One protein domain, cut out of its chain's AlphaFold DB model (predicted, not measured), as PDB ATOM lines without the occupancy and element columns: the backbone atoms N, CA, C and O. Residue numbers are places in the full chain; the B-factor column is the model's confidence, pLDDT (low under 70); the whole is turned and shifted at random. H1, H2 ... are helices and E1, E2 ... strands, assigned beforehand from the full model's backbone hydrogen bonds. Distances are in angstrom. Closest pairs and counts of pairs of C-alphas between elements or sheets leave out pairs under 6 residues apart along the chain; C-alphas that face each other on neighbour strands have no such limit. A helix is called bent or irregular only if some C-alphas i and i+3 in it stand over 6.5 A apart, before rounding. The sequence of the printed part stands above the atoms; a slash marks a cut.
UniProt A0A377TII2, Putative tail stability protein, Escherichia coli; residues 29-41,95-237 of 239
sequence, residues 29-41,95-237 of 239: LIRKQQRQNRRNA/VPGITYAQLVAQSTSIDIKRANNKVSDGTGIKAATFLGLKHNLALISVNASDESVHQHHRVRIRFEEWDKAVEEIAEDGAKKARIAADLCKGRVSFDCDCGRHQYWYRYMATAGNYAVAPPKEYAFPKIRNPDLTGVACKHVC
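Overview. This is residues 29 to 41 and 95 to 237 of the 239 residues of the protein "Putative tail stability protein" of Escherichia coli (UniProt A0A377TII2). A strongly twisted sheet of four strands makes the middle, and the helical hairpin of H4 and H5 reaches out from one end of it as an arm, with residues 170 to 175 sticking out at the tip. H6 packs beside edge strand E4, with H1 near it; the short helices H2 and H3 lie off the sheet, and the last printed residues come in between H3 and the sheet. The 156 printed residues hold six named helices and four named strands, in the order H1 H2 H3 E1 E2 E3 H4 H5 E4 H6, and the sheet, E1 E2 E3 E4, is antiparallel throughout. The class is mixed, helices and strands. The whole is compact, with a radius of gyration of the C-alphas of 16.3 A and spans of 53 by 36 by 30 A.

Along the chain. H1, residues 29 to 39, begins at C-alpha 29 (147.498, 156.193, 178.201) and is 15.3 A long. After the cut come H2, residues 100 to 106, and H3, residues 109 to 115, each 9.9 A. E1, residues 127 to 134, is 21.3 A; E2, residues 137 to 143, 19.5 A; E3, residues 152 to 159, 22.7 A. H4 is residues 162 to 169, 10.6 A, and H5 residues 176 to 185, 14.3 A. E4, residues 188 to 192, is 13.2 A. H6, residues 195 to 207, is 18.1 A and ends at C-alpha 207 (136.720, 143.764, 158.584); it is only just irregular, with C-alphas 199 and 202 6.7 A apart.

Arrangement. E1, E2 and E3 form a meander, each strand the antiparallel neighbour of the one before, and the hairpins E1 and E2, E2 and E3. N 129 and O 141 are 2.8 A apart, and N 140 and O 155 2.9 A. E3 and E4 are antiparallel at 160 degrees, with N 156 and O 191 at 2.8 A; these pairs are within hydrogen-bond range. H6 is on the sheet but only grazes it, with residues 197 to 206; the closest C-alphas of E4 and H6, Cys 192 and Gln 198, are 7.2 A apart. H1 and H6 are near each other. H4 and H5, a helical hairpin, touch at Ile 169 and Lys 176, their closest C-alphas, 6.1 A apart, at a shallow tilt of 22 degrees, opposite ways. H2 and H3 are close but not clearly touching, with C-alphas of Val 104 and Ile 112 7.2 A apart. Every O i to N i+4 pair is within hydrogen-bond range in H1 to H5, and 6 of 9 in H6.

Size, cuts and confidence. The C-alphas of Asp 172 and Ile 223, 54.3 A apart, are the farthest. Residues 42 to 94 are cut out, and C-alphas 41 and 95 are 30.5 A apart. The link from H3 to E1 is long, and residues 208 to 237 hold no named element. The mean pLDDT of the printed part is 92.2, and no printed residue is under 70.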
ATOM      1  N   LEU A  29     148.477 156.119 177.112       94.06
ATOM      2  CA  LEU A  29     147.498 156.193 178.201       94.06
ATOM      3  C   LEU A  29     146.072 156.388 177.665       94.06
ATOM      4  O   LEU A  29     145.176 155.635 178.054       94.06
ATOM      5  N   ILE A  30     145.868 157.319 176.726       94.19
ATOM      6  CA  ILE A  30     144.573 157.542 176.058       94.19
ATOM      7  C   ILE A  30     144.086 156.245 175.415       94.19
ATOM      8  O   ILE A  30     142.964 155.807 175.669       94.19
ATOM      9  N   ARG A  31     144.939 155.564 174.640       93.06
ATOM     10  CA  ARG A  31     144.581 154.289 174.000       93.06
ATOM     11  C   ARG A  31     144.223 153.219 175.033       93.06
ATOM     12  O   ARG A  31     143.276 152.459 174.818       93.06
ATOM     13  N   LYS A  32     144.961 153.132 176.146       92.62
ATOM     14  CA  LYS A  32     144.658 152.194 177.241       92.62
ATOM     15  C   LYS A  32     143.273 152.481 177.832       92.62
ATOM     16  O   LYS A  32     142.477 151.549 177.960       92.62
ATOM     17  N   GLN A  33     142.960 153.749 178.096       92.19
ATOM     18  CA  GLN A  33     141.663 154.179 178.619       92.19
ATOM     19  C   GLN A  33     140.528 153.911 177.622       92.19
ATOM     20  O   GLN A  33     139.524 153.295 177.974       92.19
ATOM     21  N   GLN A  34     140.705 154.265 176.349       92.88
ATOM     22  CA  GLN A  34     139.744 153.967 175.283       92.88
ATOM     23  C   GLN A  34     139.481 152.464 175.150       92.88
ATOM     24  O   GLN A  34     138.332 152.047 174.997       92.88
ATOM     25  N   ARG A  35     140.525 151.628 175.243       91.38
ATOM     26  CA  ARG A  35     140.387 150.165 175.212       91.38
ATOM     27  C   ARG A  35     139.582 149.652 176.404       91.38
ATOM     28  O   ARG A  35     138.747 148.770 176.217       91.38
ATOM     29  N   GLN A  36     139.809 150.187 177.601       91.94
ATOM     30  CA  GLN A  36     139.038 149.836 178.795       91.94
ATOM     31  C   GLN A  36     137.569 150.258 178.655       91.94
ATOM     32  O   GLN A  36     136.679 149.428 178.823       91.94
ATOM     33  N   ASN A  37     137.316 151.494 178.220       91.06
ATOM     34  CA  ASN A  37     135.968 152.001 177.952       91.06
ATOM     35  C   ASN A  37     135.235 151.146 176.911       91.06
ATOM     36  O   ASN A  37     134.045 150.879 177.051       91.06
ATOM     37  N   ARG A  38     135.943 150.678 175.873       90.12
ATOM     38  CA  ARG A  38     135.365 149.786 174.860       90.12
ATOM     39  C   ARG A  38     135.072 148.389 175.374       90.12
ATOM     40  O   ARG A  38     134.028 147.853 175.027       90.12
ATOM     41  N   ARG A  39     135.946 147.812 176.195       87.81
ATOM     42  CA  ARG A  39     135.706 146.501 176.819       87.81
ATOM     43  C   ARG A  39     134.479 146.516 177.727       87.81
ATOM     44  O   ARG A  39     133.729 145.551 177.734       87.81
ATOM     45  N   ASN A  40     134.259 147.625 178.426       89.56
ATOM     46  CA  ASN A  40     133.127 147.805 179.333       89.56
ATOM     47  C   ASN A  40     131.864 148.332 178.626       89.56
ATOM     48  O   ASN A  40     130.847 148.574 179.278       89.56
ATOM     49  N   ALA A  41     131.916 148.544 177.304       88.12
ATOM     50  CA  ALA A  41     130.788 149.075 176.555       88.12
ATOM     51  C   ALA A  41     129.629 148.072 176.561       88.12
ATOM     52  O   ALA A  41     129.774 146.913 176.177       88.12
ATOM     53  N   VAL A  95     145.471 139.886 151.612       86.44
ATOM     54  CA  VAL A  95     146.649 140.719 151.839       86.44
ATOM     55  C   VAL A  95     146.337 141.810 152.879       86.44
ATOM     56  O   VAL A  95     145.359 142.543 152.704       86.44
ATOM     57  N   PRO A  96     147.123 141.961 153.954       91.38
ATOM     58  CA  PRO A  96     146.970 143.059 154.908       91.38
ATOM     59  C   PRO A  96     147.056 144.460 154.279       91.38
ATOM     60  O   PRO A  96     147.625 144.653 153.206       91.38
ATOM     61  N   GLY A  97     146.484 145.453 154.961       93.38
ATOM     62  CA  GLY A  97     146.567 146.867 154.591       93.38
ATOM     63  C   GLY A  97     145.651 147.291 153.439       93.38
ATOM     64  O   GLY A  97     144.910 146.492 152.865       93.38
ATOM     65  N   ILE A  98     145.689 148.582 153.117       93.44
ATOM     66  CA  ILE A  98     144.983 149.256 152.018       93.44
ATOM     67  C   ILE A  98     145.951 150.241 151.353       93.44
ATOM     68  O   ILE A  98     146.811 150.799 152.031       93.44
ATOM     69  N   THR A  99     145.853 150.460 150.042       92.69
ATOM     70  CA  THR A  99     146.679 151.490 149.386       92.69
ATOM     71  C   THR A  99     146.096 152.883 149.624       92.69
ATOM     72  O   THR A  99     144.889 153.036 149.827       92.69
ATOM     73  N   TYR A 100     146.924 153.925 149.540       90.81
ATOM     74  CA  TYR A 100     146.439 155.304 149.671       90.81
ATOM     75  C   TYR A 100     145.373 155.656 148.616       90.81
ATOM     76  O   TYR A 100     144.344 156.248 148.937       90.81
ATOM     77  N   ALA A 101     145.550 155.206 147.368       90.12
ATOM     78  CA  ALA A 101     144.564 155.406 146.306       90.12
ATOM     79  C   ALA A 101     143.197 154.782 146.647       90.12
ATOM     80  O   ALA A 101     142.158 155.416 146.462       90.12
ATOM     81  N   GLN A 102     143.189 153.562 147.196       91.25
ATOM     82  CA  GLN A 102     141.963 152.909 147.665       91.25
ATOM     83  C   GLN A 102     141.343 153.668 148.843       91.25
ATOM     84  O   GLN A 102     140.129 153.872 148.868       91.25
ATOM     85  N   LEU A 103     142.171 154.126 149.787       92.50
ATOM     86  CA  LEU A 103     141.739 154.905 150.943       92.50
ATOM     87  C   LEU A 103     141.019 156.185 150.517       92.50
ATOM     88  O   LEU A 103     139.911 156.441 150.990       92.50
ATOM     89  N   VAL A 104     141.608 156.964 149.608       91.56
ATOM     90  CA  VAL A 104     141.015 158.211 149.107       91.56
ATOM     91  C   VAL A 104     139.732 157.935 148.329       91.56
ATOM     92  O   VAL A 104     138.706 158.545 148.622       91.56
ATOM     93  N   ALA A 105     139.755 156.975 147.399       91.31
ATOM     94  CA  ALA A 105     138.603 156.651 146.555       91.31
ATOM     95  C   ALA A 105     137.389 156.138 147.348       91.31
ATOM     96  O   ALA A 105     136.251 156.271 146.903       91.31
ATOM     97  N   GLN A 106     137.618 155.523 148.510       91.38
ATOM     98  CA  GLN A 106     136.567 154.898 149.317       91.38
ATOM     99  C   GLN A 106     136.238 155.684 150.591       91.38
ATOM    100  O   GLN A 106     135.326 155.304 151.329       91.38
ATOM    101  N   SER A 107     136.954 156.774 150.866       93.50
ATOM    102  CA  SER A 107     136.625 157.711 151.940       93.50
ATOM    103  C   SER A 107     135.505 158.651 151.516       93.50
ATOM    104  O   SER A 107     135.254 158.869 150.334       93.50
ATOM    105  N   THR A 108     134.798 159.220 152.492       93.88
ATOM    106  CA  THR A 108     133.742 160.182 152.167       93.88
ATOM    107  C   THR A 108     134.362 161.482 151.654       93.88
ATOM    108  O   THR A 108     135.398 161.929 152.153       93.88
ATOM    109  N   SER A 109     133.709 162.129 150.686       93.19
ATOM    110  CA  SER A 109     134.188 163.397 150.121       93.19
ATOM    111  C   SER A 109     134.359 164.480 151.191       93.19
ATOM    112  O   SER A 109     135.308 165.260 151.135       93.19
ATOM    113  N   ILE A 110     133.485 164.500 152.202       92.88
ATOM    114  CA  ILE A 110     133.582 165.436 153.324       92.88
ATOM    115  C   ILE A 110     134.792 165.147 154.221       92.88
ATOM    116  O   ILE A 110     135.473 166.087 154.621       92.88
ATOM    117  N   ASP A 111     135.118 163.880 154.503       92.81
ATOM    118  CA  ASP A 111     136.312 163.536 155.289       92.81
ATOM    119  C   ASP A 111     137.603 163.898 154.533       92.81
ATOM    120  O   ASP A 111     138.534 164.409 155.153       92.81
ATOM    121  N   ILE A 112     137.633 163.738 153.201       93.75
ATOM    122  CA  ILE A 112     138.749 164.192 152.350       93.75
ATOM    123  C   ILE A 112     138.873 165.720 152.358       93.75
ATOM    124  O   ILE A 112     139.971 166.244 152.551       93.75
ATOM    125  N   LYS A 113     137.770 166.462 152.193       93.44
ATOM    126  CA  LYS A 113     137.801 167.934 152.251       93.44
ATOM    127  C   LYS A 113     138.305 168.433 153.606       93.44
ATOM    128  O   LYS A 113     139.141 169.329 153.644       93.44
ATOM    129  N   ARG A 114     137.856 167.818 154.704       93.19
ATOM    130  CA  ARG A 114     138.305 168.128 156.073       93.19
ATOM    131  C   ARG A 114     139.783 167.821 156.294       93.19
ATOM    132  O   ARG A 114     140.474 168.600 156.941       93.19
ATOM    133  N   ALA A 115     140.270 166.709 155.752       92.62
ATOM    134  CA  ALA A 115     141.683 166.345 155.823       92.62
ATOM    135  C   ALA A 115     142.586 167.345 155.088       92.62
ATOM    136  O   ALA A 115     143.687 167.628 155.537       92.62
ATOM    137  N   ASN A 116     142.087 167.921 153.992       90.69
ATOM    138  CA  ASN A 116     142.795 168.912 153.185       90.69
ATOM    139  C   ASN A 116     142.515 170.367 153.603       90.69
ATOM    140  O   ASN A 116     142.844 171.282 152.856       90.69
ATOM    141  N   ASN A 117     141.846 170.584 154.742       89.12
ATOM    142  CA  ASN A 117     141.412 171.904 155.213       89.12
ATOM    143  C   ASN A 117     140.642 172.736 154.155       89.12
ATOM    144  O   ASN A 117     140.752 173.954 154.087       89.12
ATOM    145  N   LYS A 118     139.852 172.070 153.300       90.25
ATOM    146  CA  LYS A 118     139.028 172.685 152.235       90.25
ATOM    147  C   LYS A 118     137.577 172.909 152.675       90.25
ATOM    148  O   LYS A 118     136.653 172.769 151.872       90.25
ATOM    149  N   VAL A 119     137.362 173.162 153.961       88.00
ATOM    150  CA  VAL A 119     136.044 173.396 154.565       88.00
ATOM    151  C   VAL A 119     136.081 174.695 155.363       88.00
ATOM    152  O   VAL A 119     137.096 175.008 155.971       88.00
ATOM    153  N   SER A 120     134.979 175.440 155.360       88.75
ATOM    154  CA  SER A 120     134.842 176.708 156.089       88.75
ATOM    155  C   SER A 120     134.158 176.564 157.452       88.75
ATOM    156  O   SER A 120     134.063 177.534 158.191       88.75
ATOM    157  N   ASP A 121     133.697 175.361 157.805       89.00
ATOM    158  CA  ASP A 121     132.966 175.061 159.046       89.00
ATOM    159  C   ASP A 121     133.890 174.853 160.265       89.00
ATOM    160  O   ASP A 121     133.457 174.343 161.287       89.00
ATOM    161  N   GLY A 122     135.187 175.169 160.161       88.81
ATOM    162  CA  GLY A 122     136.149 174.958 161.253       88.81
ATOM    163  C   GLY A 122     136.440 173.485 161.569       88.81
ATOM    164  O   GLY A 122     137.137 173.186 162.538       88.81
ATOM    165  N   THR A 123     135.948 172.535 160.758       90.56
ATOM    166  CA  THR A 123     136.179 171.091 160.959       90.56
ATOM    167  C   THR A 123     137.420 170.557 160.245       90.56
ATOM    168  O   THR A 123     137.731 169.363 160.365       90.56
ATOM    169  N   GLY A 124     138.137 171.405 159.510       90.62
ATOM    170  CA  GLY A 124     139.397 171.065 158.859       90.62
ATOM    171  C   GLY A 124     140.511 170.779 159.866       90.62
ATOM    172  O   GLY A 124     140.516 171.321 160.970       90.62
ATOM    173  N   ILE A 125     141.433 169.879 159.528       91.50
ATOM    174  CA  ILE A 125     142.648 169.692 160.339       91.50
ATOM    175  C   ILE A 125     143.604 170.870 160.127       91.50
ATOM    176  O   ILE A 125     143.647 171.436 159.038       91.50
ATOM    177  N   LYS A 126     144.378 171.229 161.155       92.19
ATOM    178  CA  LYS A 126     145.281 172.392 161.081       92.19
ATOM    179  C   LYS A 126     146.661 172.035 160.538       92.19
ATOM    180  O   LYS A 126     147.227 172.782 159.750       92.19
ATOM    181  N   ALA A 127     147.202 170.902 160.972       92.19
ATOM    182  CA  ALA A 127     148.506 170.397 160.562       92.19
ATOM    183  C   ALA A 127     148.615 168.898 160.863       92.19
ATOM    184  O   ALA A 127     147.927 168.387 161.750       92.19
ATOM    185  N   ALA A 128     149.505 168.211 160.152       93.56
ATOM    186  CA  ALA A 128     149.933 166.855 160.464       93.56
ATOM    187  C   ALA A 128     151.467 166.811 160.496       93.56
ATOM    188  O   ALA A 128     152.129 167.323 159.596       93.56
ATOM    189  N   THR A 129     152.036 166.215 161.540       93.19
ATOM    190  CA  THR A 129     153.479 166.185 161.791       93.19
ATOM    191  C   THR A 129     153.932 164.757 162.049       93.19
ATOM    192  O   THR A 129     153.414 164.073 162.936       93.19
ATOM    193  N   PHE A 130     154.925 164.300 161.290       93.00
ATOM    194  CA  PHE A 130     155.572 163.015 161.522       93.00
ATOM    195  C   PHE A 130     156.407 163.070 162.806       93.00
ATOM    196  O   PHE A 130     157.302 163.900 162.937       93.00
ATOM    197  N   LEU A 131     156.109 162.187 163.759       92.31
ATOM    198  CA  LEU A 131     156.806 162.126 165.049       92.31
ATOM    199  C   LEU A 131     157.964 161.132 165.052       92.31
ATOM    200  O   LEU A 131     158.830 161.201 165.923       92.31
ATOM    201  N   GLY A 132     157.944 160.167 164.138       91.88
ATOM    202  CA  GLY A 132     158.953 159.126 164.061       91.88
ATOM    203  C   GLY A 132     158.383 157.764 163.702       91.88
ATOM    204  O   GLY A 132     157.172 157.559 163.562       91.88
ATOM    205  N   LEU A 133     159.306 156.820 163.577       91.44
ATOM    206  CA  LEU A 133     159.041 155.448 163.194       91.44
ATOM    207  C   LEU A 133     159.427 154.506 164.336       91.44
ATOM    208  O   LEU A 133     160.498 154.631 164.927       91.44
ATOM    209  N   LYS A 134     158.563 153.539 164.639       89.50
ATOM    210  CA  LYS A 134     158.859 152.433 165.549       89.50
ATOM    211  C   LYS A 134     158.763 151.129 164.769       89.50
ATOM    212  O   LYS A 134     157.662 150.605 164.601       89.50
ATOM    213  N   HIS A 135     159.909 150.608 164.327       90.38
ATOM    214  CA  HIS A 135     159.975 149.471 163.401       90.38
ATOM    215  C   HIS A 135     159.148 149.774 162.138       90.38
ATOM    216  O   HIS A 135     159.410 150.786 161.511       90.38
ATOM    217  N   ASN A 136     158.115 149.008 161.802       94.19
ATOM    218  CA  ASN A 136     157.257 149.261 160.642       94.19
ATOM    219  C   ASN A 136     156.108 150.255 160.895       94.19
ATOM    220  O   ASN A 136     155.233 150.406 160.043       94.19
ATOM    221  N   LEU A 137     156.063 150.905 162.067       95.38
ATOM    222  CA  LEU A 137     154.949 151.747 162.498       95.38
ATOM    223  C   LEU A 137     155.324 153.236 162.552       95.38
ATOM    224  O   LEU A 137     155.990 153.682 163.488       95.38
ATOM    225  N   ALA A 138     154.828 154.022 161.602       94.69
ATOM    226  CA  ALA A 138     154.877 155.479 161.624       94.69
ATOM    227  C   ALA A 138     153.860 156.063 162.606       94.69
ATOM    228  O   ALA A 138     152.713 155.615 162.699       94.69
ATOM    229  N   LEU A 139     154.296 157.087 163.335       95.19
ATOM    230  CA  LEU A 139     153.488 157.836 164.286       95.19
ATOM    231  C   LEU A 139     153.360 159.274 163.794       95.19
ATOM    232  O   LEU A 139     154.359 159.950 163.556       95.19
ATOM    233  N   ILE A 140     152.123 159.739 163.658       95.56
ATOM    234  CA  ILE A 140     151.799 161.079 163.171       95.56
ATOM    235  C   ILE A 140     150.956 161.781 164.230       95.56
ATOM    236  O   ILE A 140     149.963 161.224 164.705       95.56
ATOM    237  N   SER A 141     151.360 162.994 164.595       95.88
ATOM    238  CA  SER A 141     150.528 163.935 165.341       95.88
ATOM    239  C   SER A 141     149.673 164.716 164.357       95.88
ATOM    240  O   SER A 141     150.188 165.207 163.357       95.88
ATOM    241  N   VAL A 142     148.381 164.841 164.624       95.81
ATOM    242  CA  VAL A 142     147.467 165.664 163.833       95.81
ATOM    243  C   VAL A 142     146.874 166.723 164.747       95.81
ATOM    244  O   VAL A 142     146.186 166.386 165.713       95.81
ATOM    245  N   ASN A 143     147.124 167.991 164.429       94.38
ATOM    246  CA  ASN A 143     146.532 169.122 165.129       94.38
ATOM    247  C   ASN A 143     145.042 169.128 164.822       94.38
ATOM    248  O   ASN A 143     144.617 169.139 163.656       94.38
ATOM    249  N   ALA A 144     144.246 169.077 165.880       90.81
ATOM    250  CA  ALA A 144     142.822 168.931 165.728       90.81
ATOM    251  C   ALA A 144     142.171 170.223 165.212       90.81
ATOM    252  O   ALA A 144     142.746 171.312 165.240       90.81
ATOM    253  N   SER A 145     140.954 170.064 164.701       91.19
ATOM    254  CA  SER A 145     140.133 171.162 164.189       91.19
ATOM    255  C   SER A 145     139.616 172.061 165.314       91.19
ATOM    256  O   SER A 145     139.593 171.628 166.462       91.19
ATOM    257  N   ASP A 146     139.109 173.251 164.993       88.75
ATOM    258  CA  ASP A 146     138.550 174.173 166.000       88.75
ATOM    259  C   ASP A 146     137.341 173.585 166.738       88.75
ATOM    260  O   ASP A 146     137.192 173.768 167.941       88.75
ATOM    261  N   GLU A 147     136.524 172.777 166.054       90.38
ATOM    262  CA  GLU A 147     135.413 172.058 166.696       90.38
ATOM    263  C   GLU A 147     135.852 170.853 167.550       90.38
ATOM    264  O   GLU A 147     135.026 170.167 168.163       90.38
ATOM    265  N   SER A 148     137.139 170.501 167.541       89.25
ATOM    266  CA  SER A 148     137.607 169.329 168.272       89.25
ATOM    267  C   SER A 148     137.661 169.599 169.768       89.25
ATOM    268  O   SER A 148     138.208 170.587 170.241       89.25
ATOM    269  N   VAL A 149     137.186 168.625 170.535       89.75
ATOM    270  CA  VAL A 149     137.292 168.607 171.998       89.75
ATOM    271  C   VAL A 149     138.695 168.247 172.511       89.75
ATOM    272  O   VAL A 149     138.946 168.318 173.713       89.75
ATOM    273  N   HIS A 150     139.585 167.807 171.620       92.56
ATOM    274  CA  HIS A 150     140.977 167.450 171.896       92.56
ATOM    275  C   HIS A 150     141.909 168.356 171.097       92.56
ATOM    276  O   HIS A 150     141.584 168.668 169.956       92.56
ATOM    277  N   GLN A 151     143.073 168.698 171.653       94.25
ATOM    278  CA  GLN A 151     144.091 169.517 170.982       94.25
ATOM    279  C   GLN A 151     144.750 168.788 169.801       94.25
ATOM    280  O   GLN A 151     144.954 169.357 168.731       94.25
ATOM    281  N   HIS A 152     145.049 167.503 169.988       96.19
ATOM    282  CA  HIS A 152     145.725 166.675 168.999       96.19
ATOM    283  C   HIS A 152     145.085 165.289 168.896       96.19
ATOM    284  O   HIS A 152     144.408 164.819 169.815       96.19
ATOM    285  N   HIS A 153     145.372 164.612 167.789       96.25
ATOM    286  CA  HIS A 153     145.155 163.184 167.595       96.25
ATOM    287  C   HIS A 153     146.456 162.504 167.175       96.25
ATOM    288  O   HIS A 153     147.316 163.116 166.546       96.25
ATOM    289  N   ARG A 154     146.592 161.215 167.482       96.12
ATOM    290  CA  ARG A 154     147.690 160.369 167.028       96.12
ATOM    291  C   ARG A 154     147.187 159.345 166.025       96.12
ATOM    292  O   ARG A 154     146.373 158.471 166.343       96.12
ATOM    293  N   VAL A 155     147.752 159.405 164.828       96.44
ATOM    294  CA  VAL A 155     147.574 158.395 163.789       96.44
ATOM    295  C   VAL A 155     148.775 157.456 163.804       96.44
ATOM    296  O   VAL A 155     149.922 157.881 163.938       96.44
ATOM    297  N   ARG A 156     148.501 156.156 163.718       96.25
ATOM    298  CA  ARG A 156     149.508 155.099 163.622       96.25
ATOM    299  C   ARG A 156     149.355 154.416 162.283       96.25
ATOM    300  O   ARG A 156     148.240 154.022 161.954       96.25
ATOM    301  N   ILE A 157     150.451 154.246 161.558       95.94
ATOM    302  CA  ILE A 157     150.446 153.682 160.209       95.94
ATOM    303  C   ILE A 157     151.493 152.598 160.146       95.94
ATOM    304  O   ILE A 157     152.658 152.860 160.410       95.94
ATOM    305  N   ARG A 158     151.071 151.379 159.837       96.44
ATOM    306  CA  ARG A 158     151.970 150.256 159.630       96.44
ATOM    307  C   ARG A 158     152.155 150.046 158.138       96.44
ATOM    308  O   ARG A 158     151.158 149.842 157.448       96.44
ATOM    309  N   PHE A 159     153.397 150.075 157.680       96.19
ATOM    310  CA  PHE A 159     153.748 149.684 156.320       96.19
ATOM    311  C   PHE A 159     153.833 148.161 156.257       96.19
ATOM    312  O   PHE A 159     154.596 147.559 157.015       96.19
ATOM    313  N   GLU A 160     153.011 147.537 155.416       95.19
ATOM    314  CA  GLU A 160     152.931 146.074 155.363       95.19
ATOM    315  C   GLU A 160     154.146 145.472 154.638       95.19
ATOM    316  O   GLU A 160     154.582 144.380 154.986       95.19
ATOM    317  N   GLU A 161     154.754 146.208 153.706       94.44
ATOM    318  CA  GLU A 161     155.959 145.800 152.972       94.44
ATOM    319  C   GLU A 161     157.277 146.271 153.622       94.44
ATOM    320  O   GLU A 161     158.324 146.256 152.975       94.44
ATOM    321  N   TRP A 162     157.251 146.694 154.894       94.50
ATOM    322  CA  TRP A 162     158.425 147.250 155.581       94.50
ATOM    323  C   TRP A 162     159.629 146.306 155.590       94.50
ATOM    324  O   TRP A 162     160.715 146.719 155.201       94.50
ATOM    325  N   ASP A 163     159.449 145.054 156.017       92.94
ATOM    326  CA  ASP A 163     160.569 144.118 156.185       92.94
ATOM    327  C   ASP A 163     161.258 143.833 154.848       92.94
ATOM    328  O   ASP A 163     162.478 143.926 154.750       92.94
ATOM    329  N   LYS A 164     160.465 143.648 153.786       92.75
ATOM    330  CA  LYS A 164     160.965 143.528 152.415       92.75
ATOM    331  C   LYS A 164     161.770 144.763 151.993       92.75
ATOM    332  O   LYS A 164     162.844 144.631 151.423       92.75
ATOM    333  N   ALA A 165     161.276 145.967 152.287       92.50
ATOM    334  CA  ALA A 165     162.002 147.195 151.972       92.50
ATOM    335  C   ALA A 165     163.327 147.308 152.749       92.50
ATOM    336  O   ALA A 165     164.300 147.839 152.218       92.50
ATOM    337  N   VAL A 166     163.389 146.815 153.992       91.75
ATOM    338  CA  VAL A 166     164.638 146.772 154.770       91.75
ATOM    339  C   VAL A 166     165.633 145.781 154.167       91.75
ATOM    340  O   VAL A 166     166.807 146.129 154.047       91.75
ATOM    341  N   GLU A 167     165.175 144.597 153.761       91.88
ATOM    342  CA  GLU A 167     166.003 143.594 153.078       91.88
ATOM    343  C   GLU A 167     166.593 144.157 151.777       91.88
ATOM    344  O   GLU A 167     167.808 144.149 151.607       91.88
ATOM    345  N   GLU A 168     165.766 144.760 150.918       91.69
ATOM    346  CA  GLU A 168     166.212 145.361 149.650       91.69
ATOM    347  C   GLU A 168     167.195 146.529 149.851       91.69
ATOM    348  O   GLU A 168     168.068 146.766 149.019       91.69
ATOM    349  N   ILE A 169     167.073 147.291 150.946       91.19
ATOM    350  CA  ILE A 169     168.004 148.389 151.265       91.19
ATOM    351  C   ILE A 169     169.372 147.865 151.717       91.19
ATOM    352  O   ILE A 169     170.361 148.591 151.585       91.19
ATOM    353  N   ALA A 170     169.427 146.652 152.270       89.81
ATOM    354  CA  ALA A 170     170.663 146.035 152.734       89.81
ATOM    355  C   ALA A 170     171.527 145.477 151.586       89.81
ATOM    356  O   ALA A 170     172.692 145.166 151.820       89.81
ATOM    357  N   GLU A 171     170.988 145.375 150.368       89.88
ATOM    358  CA  GLU A 171     171.715 144.900 149.188       89.88
ATOM    359  C   GLU A 171     172.695 145.948 148.624       89.88
ATOM    360  O   GLU A 171     172.440 147.161 148.617       89.88
ATOM    361  N   ASP A 172     173.819 145.476 148.079       84.00
ATOM    362  CA  ASP A 172     174.802 146.336 147.420       84.00
ATOM    363  C   ASP A 172     174.213 146.987 146.157       84.00
ATOM    364  O   ASP A 172     173.641 146.337 145.285       84.00
ATOM    365  N   GLY A 173     174.357 148.311 146.043       85.12
ATOM    366  CA  GLY A 173     173.794 149.083 144.928       85.12
ATOM    367  C   GLY A 173     172.298 149.407 145.057       85.12
ATOM    368  O   GLY A 173     171.700 149.910 144.099       85.12
ATOM    369  N   ALA A 174     171.692 149.177 146.229       88.00
ATOM    370  CA  ALA A 174     170.285 149.465 146.486       88.00
ATOM    371  C   ALA A 174     169.884 150.903 146.107       88.00
ATOM    372  O   ALA A 174     170.417 151.904 146.602       88.00
ATOM    373  N   LYS A 175     168.849 151.022 145.268       91.94
ATOM    374  CA  LYS A 175     168.255 152.310 144.879       91.94
ATOM    375  C   LYS A 175     167.305 152.807 145.970       91.94
ATOM    376  O   LYS A 175     166.092 152.821 145.782       91.94
ATOM    377  N   LYS A 176     167.861 153.257 147.100       90.69
ATOM    378  CA  LYS A 176     167.124 153.654 148.321       90.69
ATOM    379  C   LYS A 176     165.915 154.562 148.060       90.69
ATOM    380  O   LYS A 176     164.843 154.327 148.605       90.69
ATOM    381  N   ALA A 177     166.058 155.563 147.188       91.00
ATOM    382  CA  ALA A 177     164.964 156.475 146.841       91.00
ATOM    383  C   ALA A 177     163.784 155.765 146.153       91.00
ATOM    384  O   ALA A 177     162.626 156.082 146.421       91.00
ATOM    385  N   ARG A 178     164.067 154.780 145.292       92.38
ATOM    386  CA  ARG A 178     163.038 153.967 144.637       92.38
ATOM    387  C   ARG A 178     162.337 153.064 145.646       92.38
ATOM    388  O   ARG A 178     161.114 153.042 145.655       92.38
ATOM    389  N   ILE A 179     163.095 152.399 146.517       91.88
ATOM    390  CA  ILE A 179     162.540 151.515 147.553       91.88
ATOM    391  C   ILE A 179     161.618 152.307 148.490       91.88
ATOM    392  O   ILE A 179     160.493 151.894 148.751       91.88
ATOM    393  N   ALA A 180     162.037 153.501 148.921       89.31
ATOM    394  CA  ALA A 180     161.196 154.389 149.723       89.31
ATOM    395  C   ALA A 180     159.917 154.819 148.979       89.31
ATOM    396  O   ALA A 180     158.832 154.821 149.559       89.31
ATOM    397  N   ALA A 181     160.017 155.155 147.688       90.50
ATOM    398  CA  ALA A 181     158.854 155.513 146.879       90.50
ATOM    399  C   ALA A 181     157.884 154.333 146.697       90.50
ATOM    400  O   ALA A 181     156.669 154.533 146.720       90.50
ATOM    401  N   ASP A 182     158.403 153.119 146.525       91.75
ATOM    402  CA  ASP A 182     157.598 151.910 146.374       91.75
ATOM    403  C   ASP A 182     156.931 151.519 147.704       91.75
ATOM    404  O   ASP A 182     155.742 151.200 147.711       91.75
ATOM    405  N   LEU A 183     157.615 151.696 148.840       91.31
ATOM    406  CA  LEU A 183     157.033 151.547 150.177       91.31
ATOM    407  C   LEU A 183     155.865 152.521 150.415       91.31
ATOM    408  O   LEU A 183     154.823 152.121 150.931       91.31
ATOM    409  N   CYS A 184     155.991 153.785 149.995       88.00
ATOM    410  CA  CYS A 184     154.909 154.772 150.099       88.00
ATOM    411  C   CYS A 184     153.698 154.447 149.204       88.00
ATOM    412  O   CYS A 184     152.574 154.831 149.527       88.00
ATOM    413  N   LYS A 185     153.908 153.747 148.082       89.69
ATOM    414  CA  LYS A 185     152.828 153.250 147.206       89.69
ATOM    415  C   LYS A 185     152.219 151.937 147.701       89.69
ATOM    416  O   LYS A 185     151.140 151.562 147.232       89.69
ATOM    417  N   GLY A 186     152.924 151.249 148.597       91.81
ATOM    418  CA  GLY A 186     152.548 149.976 149.188       91.81
ATOM    419  C   GLY A 186     151.271 150.036 150.020       91.81
ATOM    420  O   GLY A 186     150.538 151.034 150.067       91.81
ATOM    421  N   ARG A 187     150.961 148.916 150.665       94.19
ATOM    422  CA  ARG A 187     149.767 148.787 151.492       94.19
ATOM    423  C   ARG A 187     150.082 149.244 152.903       94.19
ATOM    424  O   ARG A 187     151.092 148.887 153.506       94.19
ATOM    425  N   VAL A 188     149.151 149.998 153.471       95.12
ATOM    426  CA  VAL A 188     149.251 150.462 154.849       95.12
ATOM    427  C   VAL A 188     148.065 149.993 155.668       95.12
ATOM    428  O   VAL A 188     146.921 150.011 155.216       95.12
ATOM    429  N   SER A 189     148.320 149.595 156.906       96.12
ATOM    430  CA  SER A 189     147.277 149.536 157.928       96.12
ATOM    431  C   SER A 189     147.332 150.788 158.780       96.12
ATOM    432  O   SER A 189     148.408 151.328 159.018       96.12
ATOM    433  N   PHE A 190     146.200 151.220 159.331       96.50
ATOM    434  CA  PHE A 190     146.184 152.386 160.211       96.50
ATOM    435  C   PHE A 190     145.286 152.235 161.442       96.50
ATOM    436  O   PHE A 190     144.433 151.351 161.532       96.50
ATOM    437  N   ASP A 191     145.504 153.117 162.412       96.31
ATOM    438  CA  ASP A 191     144.631 153.355 163.561       96.31
ATOM    439  C   ASP A 191     144.706 154.832 163.969       96.31
ATOM    440  O   ASP A 191     145.766 155.452 163.899       96.31
ATOM    441  N   CYS A 192     143.587 155.384 164.425       95.75
ATOM    442  CA  CYS A 192     143.504 156.730 164.986       95.75
ATOM    443  C   CYS A 192     142.754 156.676 166.322       95.75
ATOM    444  O   CYS A 192     141.786 155.926 166.476       95.75
ATOM    445  N   ASP A 193     143.194 157.466 167.299       94.94
ATOM    446  CA  ASP A 193     142.545 157.557 168.611       94.94
ATOM    447  C   ASP A 193     141.212 158.322 168.569       94.94
ATOM    448  O   ASP A 193     140.440 158.246 169.522       94.94
ATOM    449  N   CYS A 194     140.908 159.055 167.495       94.19
ATOM    450  CA  CYS A 194     139.714 159.889 167.470       94.19
ATOM    451  C   CYS A 194     138.426 159.054 167.586       94.19
ATOM    452  O   CYS A 194     138.322 157.925 167.088       94.19
ATOM    453  N   GLY A 195     137.383 159.643 168.178       92.62
ATOM    454  CA  GLY A 195     136.097 158.967 168.358       92.62
ATOM    455  C   GLY A 195     135.477 158.486 167.040       92.62
ATOM    456  O   GLY A 195     134.905 157.398 166.979       92.62
ATOM    457  N   ARG A 196     135.628 159.243 165.945       93.12
ATOM    458  CA  ARG A 196     135.107 158.828 164.632       93.12
ATOM    459  C   ARG A 196     135.783 157.537 164.154       93.12
ATOM    460  O   ARG A 196     135.093 156.612 163.746       93.12
ATOM    461  N   HIS A 197     137.101 157.406 164.293       95.44
ATOM    462  CA  HIS A 197     137.780 156.150 163.977       95.44
ATOM    463  C   HIS A 197     137.377 155.041 164.955       95.44
ATOM    464  O   HIS A 197     136.877 154.004 164.530       95.44
ATOM    465  N   GLN A 198     137.493 155.278 166.263       93.31
ATOM    466  CA  GLN A 198     137.190 154.285 167.294       93.31
ATOM    467  C   GLN A 198     135.763 153.715 167.204       93.31
ATOM    468  O   GLN A 198     135.572 152.526 167.473       93.31
ATOM    469  N   TYR A 199     134.764 154.545 166.874       91.56
ATOM    470  CA  TYR A 199     133.343 154.170 166.887       91.56
ATOM    471  C   TYR A 199     132.731 153.894 165.507       91.56
ATOM    472  O   TYR A 199     131.655 153.301 165.466       91.56
ATOM    473  N   TRP A 200     133.378 154.302 164.409       92.94
ATOM    474  CA  TRP A 200     132.841 154.160 163.048       92.94
ATOM    475  C   TRP A 200     133.761 153.280 162.199       92.94
ATOM    476  O   TRP A 200     133.353 152.212 161.751       92.94
ATOM    477  N   TYR A 201     135.014 153.706 162.012       95.31
ATOM    478  CA  TYR A 201     135.902 153.128 160.996       95.31
ATOM    479  C   TYR A 201     136.790 151.988 161.492       95.31
ATOM    480  O   TYR A 201     137.213 151.168 160.689       95.31
ATOM    481  N   ARG A 202     137.050 151.848 162.796       95.31
ATOM    482  CA  ARG A 202     137.886 150.747 163.307       95.31
ATOM    483  C   ARG A 202     137.259 149.380 163.027       95.31
ATOM    484  O   ARG A 202     137.978 148.419 162.757       95.31
ATOM    485  N   TYR A 203     135.925 149.299 163.050       93.81
ATOM    486  CA  TYR A 203     135.194 148.106 162.618       93.81
ATOM    487  C   TYR A 203     135.457 147.808 161.135       93.81
ATOM    488  O   TYR A 203     135.816 146.686 160.788       93.81
ATOM    489  N   MET A 204     135.356 148.832 160.280       92.94
ATOM    490  CA  MET A 204     135.620 148.748 158.837       92.94
ATOM    491  C   MET A 204     137.047 148.266 158.567       92.94
ATOM    492  O   MET A 204     137.246 147.283 157.858       92.94
ATOM    493  N   ALA A 205     138.028 148.881 159.230       94.44
ATOM    494  CA  ALA A 205     139.437 148.522 159.139       94.44
ATOM    495  C   ALA A 205     139.720 147.098 159.615       94.44
ATOM    496  O   ALA A 205     140.511 146.376 159.012       94.44
ATOM    497  N   THR A 206     139.033 146.658 160.672       93.19
ATOM    498  CA  THR A 206     139.138 145.279 161.158       93.19
ATOM    499  C   THR A 206     138.552 144.298 160.142       93.19
ATOM    500  O   THR A 206     139.165 143.267 159.868       93.19
ATOM    501  N   ALA A 207     137.388 144.610 159.569       89.94
ATOM    502  CA  ALA A 207     136.720 143.764 158.584       89.94
ATOM    503  C   ALA A 207     137.467 143.702 157.239       89.94
ATOM    504  O   ALA A 207     137.444 142.657 156.592       89.94
ATOM    505  N   GLY A 208     138.125 144.792 156.841       90.06
ATOM    506  CA  GLY A 208     138.908 144.901 155.607       90.06
ATOM    507  C   GLY A 208     140.392 144.551 155.741       90.06
ATOM    508  O   GLY A 208     141.136 144.723 154.786       90.06
ATOM    509  N   ASN A 209     140.834 144.069 156.907       92.25
ATOM    510  CA  ASN A 209     142.224 143.675 157.168       92.25
ATOM    511  C   ASN A 209     143.270 144.808 157.027       92.25
ATOM    512  O   ASN A 209     144.426 144.545 156.719       92.25
ATOM    513  N   TYR A 210     142.884 146.060 157.300       94.06
ATOM    514  CA  TYR A 210     143.772 147.237 157.272       94.06
ATOM    515  C   TYR A 210     143.837 147.990 158.615       94.06
ATOM    516  O   TYR A 210     144.214 149.158 158.683       94.06
ATOM    517  N   ALA A 211     143.455 147.338 159.718       95.25
ATOM    518  CA  ALA A 211     143.566 147.905 161.062       95.25
ATOM    519  C   ALA A 211     144.936 147.631 161.700       95.25
ATOM    520  O   ALA A 211     145.395 146.485 161.771       95.25
ATOM    521  N   VAL A 212     145.535 148.661 162.308       95.44
ATOM    522  CA  VAL A 212     146.662 148.474 163.235       95.44
ATOM    523  C   VAL A 212     146.139 147.938 164.569       95.44
ATOM    524  O   VAL A 212     145.618 148.666 165.415       95.44
ATOM    525  N   ALA A 213     146.301 146.634 164.773       88.50
ATOM    526  CA  ALA A 213     145.965 145.960 166.021       88.50
ATOM    527  C   ALA A 213     147.146 145.957 167.018       88.50
ATOM    528  O   ALA A 213     148.300 145.936 166.593       88.50
ATOM    529  N   PRO A 214     146.883 145.907 168.341       84.75
ATOM    530  CA  PRO A 214     145.583 146.063 169.001       84.75
ATOM    531  C   PRO A 214     145.146 147.543 169.171       84.75
ATOM    532  O   PRO A 214     146.005 148.433 169.218       84.75
ATOM    533  N   PRO A 215     143.831 147.808 169.369       87.25
ATOM    534  CA  PRO A 215     142.723 146.842 169.407       87.25
ATOM    535  C   PRO A 215     142.030 146.643 168.045       87.25
ATOM    536  O   PRO A 215     141.891 147.581 167.270       87.25
ATOM    537  N   LYS A 216     141.523 145.430 167.798       90.69
ATOM    538  CA  LYS A 216     140.524 145.171 166.746       90.69
ATOM    539  C   LYS A 216     139.125 145.527 167.260       90.69
ATOM    540  O   LYS A 216     138.877 145.425 168.462       90.69
ATOM    541  N   GLU A 217     138.230 145.936 166.365       92.19
ATOM    542  CA  GLU A 217     136.829 146.237 166.681       92.19
ATOM    543  C   GLU A 217     135.910 145.273 165.930       92.19
ATOM    544  O   GLU A 217     135.923 145.209 164.704       92.19
ATOM    545  N   TYR A 218     135.103 144.528 166.681       89.44
ATOM    546  CA  TYR A 218     134.163 143.547 166.136       89.44
ATOM    547  C   TYR A 218     132.706 143.955 166.362       89.44
ATOM    548  O   TYR A 218     131.810 143.330 165.798       89.44
ATOM    549  N   ALA A 219     132.450 144.989 167.168       91.12
ATOM    550  CA  ALA A 219     131.113 145.516 167.358       91.12
ATOM    551  C   ALA A 219     130.705 146.372 166.153       91.12
ATOM    552  O   ALA A 219     131.335 147.385 165.847       91.12
ATOM    553  N   PHE A 220     129.615 145.979 165.501       92.06
ATOM    554  CA  PHE A 220     129.049 146.693 164.369       92.06
ATOM    555  C   PHE A 220     128.589 148.101 164.790       92.06
ATOM    556  O   PHE A 220     127.902 148.247 165.815       92.06
ATOM    557  N   PRO A 221     128.921 149.151 164.015       93.44
ATOM    558  CA  PRO A 221     128.656 150.546 164.363       93.44
ATOM    559  C   PRO A 221     127.191 150.969 164.120       93.44
ATOM    560  O   PRO A 221     126.933 152.033 163.565       93.44
ATOM    561  N   LYS A 222     126.217 150.191 164.610       90.88
ATOM    562  CA  LYS A 222     124.769 150.302 164.308       90.88
ATOM    563  C   LYS A 222     124.118 151.682 164.509       90.88
ATOM    564  O   LYS A 222     123.097 151.964 163.908       90.88
ATOM    565  N   ILE A 223     124.675 152.537 165.371       89.69
ATOM    566  CA  ILE A 223     124.170 153.907 165.602       89.69
ATOM    567  C   ILE A 223     124.947 154.925 164.760       89.69
ATOM    568  O   ILE A 223     124.400 155.924 164.298       89.69
ATOM    569  N   ARG A 224     126.259 154.729 164.637       91.06
ATOM    570  CA  ARG A 224     127.178 155.747 164.121       91.06
ATOM    571  C   ARG A 224     127.393 155.629 162.615       91.06
ATOM    572  O   ARG A 224     127.428 156.662 161.964       91.06
ATOM    573  N   ASN A 225     127.481 154.408 162.093       92.88
ATOM    574  CA  ASN A 225     127.673 154.117 160.674       92.88
ATOM    575  C   ASN A 225     126.919 152.828 160.271       92.88
ATOM    576  O   ASN A 225     127.564 151.821 159.979       92.88
ATOM    577  N   PRO A 226     125.573 152.812 160.326       90.62
ATOM    578  CA  PRO A 226     124.778 151.612 160.030       90.62
ATOM    579  C   PRO A 226     124.989 151.078 158.606       90.62
ATOM    580  O   PRO A 226     124.965 149.868 158.402       90.62
ATOM    581  N   ASP A 227     125.278 151.966 157.655       89.88
ATOM    582  CA  ASP A 227     125.440 151.627 156.236       89.88
ATOM    583  C   ASP A 227     126.889 151.305 155.849       89.88
ATOM    584  O   ASP A 227     127.171 151.029 154.686       89.88
ATOM    585  N   LEU A 228     127.822 151.337 156.812       91.31
ATOM    586  CA  LEU A 228     129.244 151.069 156.576       91.31
ATOM    587  C   LEU A 228     129.818 151.930 155.431       91.31
ATOM    588  O   LEU A 228     130.477 151.440 154.515       91.31
ATOM    589  N   THR A 229     129.569 153.238 155.483       90.88
ATOM    590  CA  THR A 229     130.096 154.202 154.504       90.88
ATOM    591  C   THR A 229     131.456 154.747 154.936       90.88
ATOM    592  O   THR A 229     131.697 154.948 156.129       90.88
ATOM    593  N   GLY A 230     132.339 155.014 153.969       91.88
ATOM    594  CA  GLY A 230     133.685 155.544 154.213       91.88
ATOM    595  C   GLY A 230     134.654 154.534 154.845       91.88
ATOM    596  O   GLY A 230     134.242 153.580 155.497       91.88
ATOM    597  N   VAL A 231     135.959 154.757 154.693       92.62
ATOM    598  CA  VAL A 231     136.998 153.829 155.199       92.62
ATOM    599  C   VAL A 231     137.905 154.439 156.266       92.62
ATOM    600  O   VAL A 231     138.493 153.717 157.070       92.62
ATOM    601  N   ALA A 232     137.996 155.766 156.314       95.00
ATOM    602  CA  ALA A 232     138.919 156.482 157.176       95.00
ATOM    603  C   ALA A 232     138.303 157.786 157.701       95.00
ATOM    604  O   ALA A 232     137.414 158.375 157.089       95.00
ATOM    605  N   CYS A 233     138.775 158.236 158.867       95.38
ATOM    606  CA  CYS A 233     138.447 159.562 159.383       95.38
ATOM    607  C   CYS A 233     139.367 160.618 158.770       95.38
ATOM    608  O   CYS A 233     140.497 160.291 158.407       95.38
ATOM    609  N   LYS A 234     138.947 161.890 158.813       93.94
ATOM    610  CA  LYS A 234     139.750 163.031 158.346       93.94
ATOM    611  C   LYS A 234     141.232 162.981 158.748       93.94
ATOM    612  O   LYS A 234     142.061 163.224 157.895       93.94
ATOM    613  N   HIS A 235     141.570 162.586 159.983       94.94
ATOM    614  CA  HIS A 235     142.964 162.540 160.464       94.94
ATOM    615  C   HIS A 235     143.840 161.504 159.752       94.94
ATOM    616  O   HIS A 235     145.042 161.677 159.683       94.94
ATOM    617  N   VAL A 236     143.262 160.408 159.256       94.25
ATOM    618  CA  VAL A 236     144.015 159.388 158.510       94.25
ATOM    619  C   VAL A 236     144.160 159.807 157.049       94.25
ATOM    620  O   VAL A 236     145.150 159.484 156.413       94.25
ATOM    621  N   CYS A 237     143.191 160.551 156.515       90.12
ATOM    622  CA  CYS A 237     143.234 161.040 155.140       90.12
ATOM    623  C   CYS A 237     144.199 162.222 154.932       90.12
ATOM    624  O   CYS A 237     144.243 162.753 153.831       90.12
TER     625      CYS A 237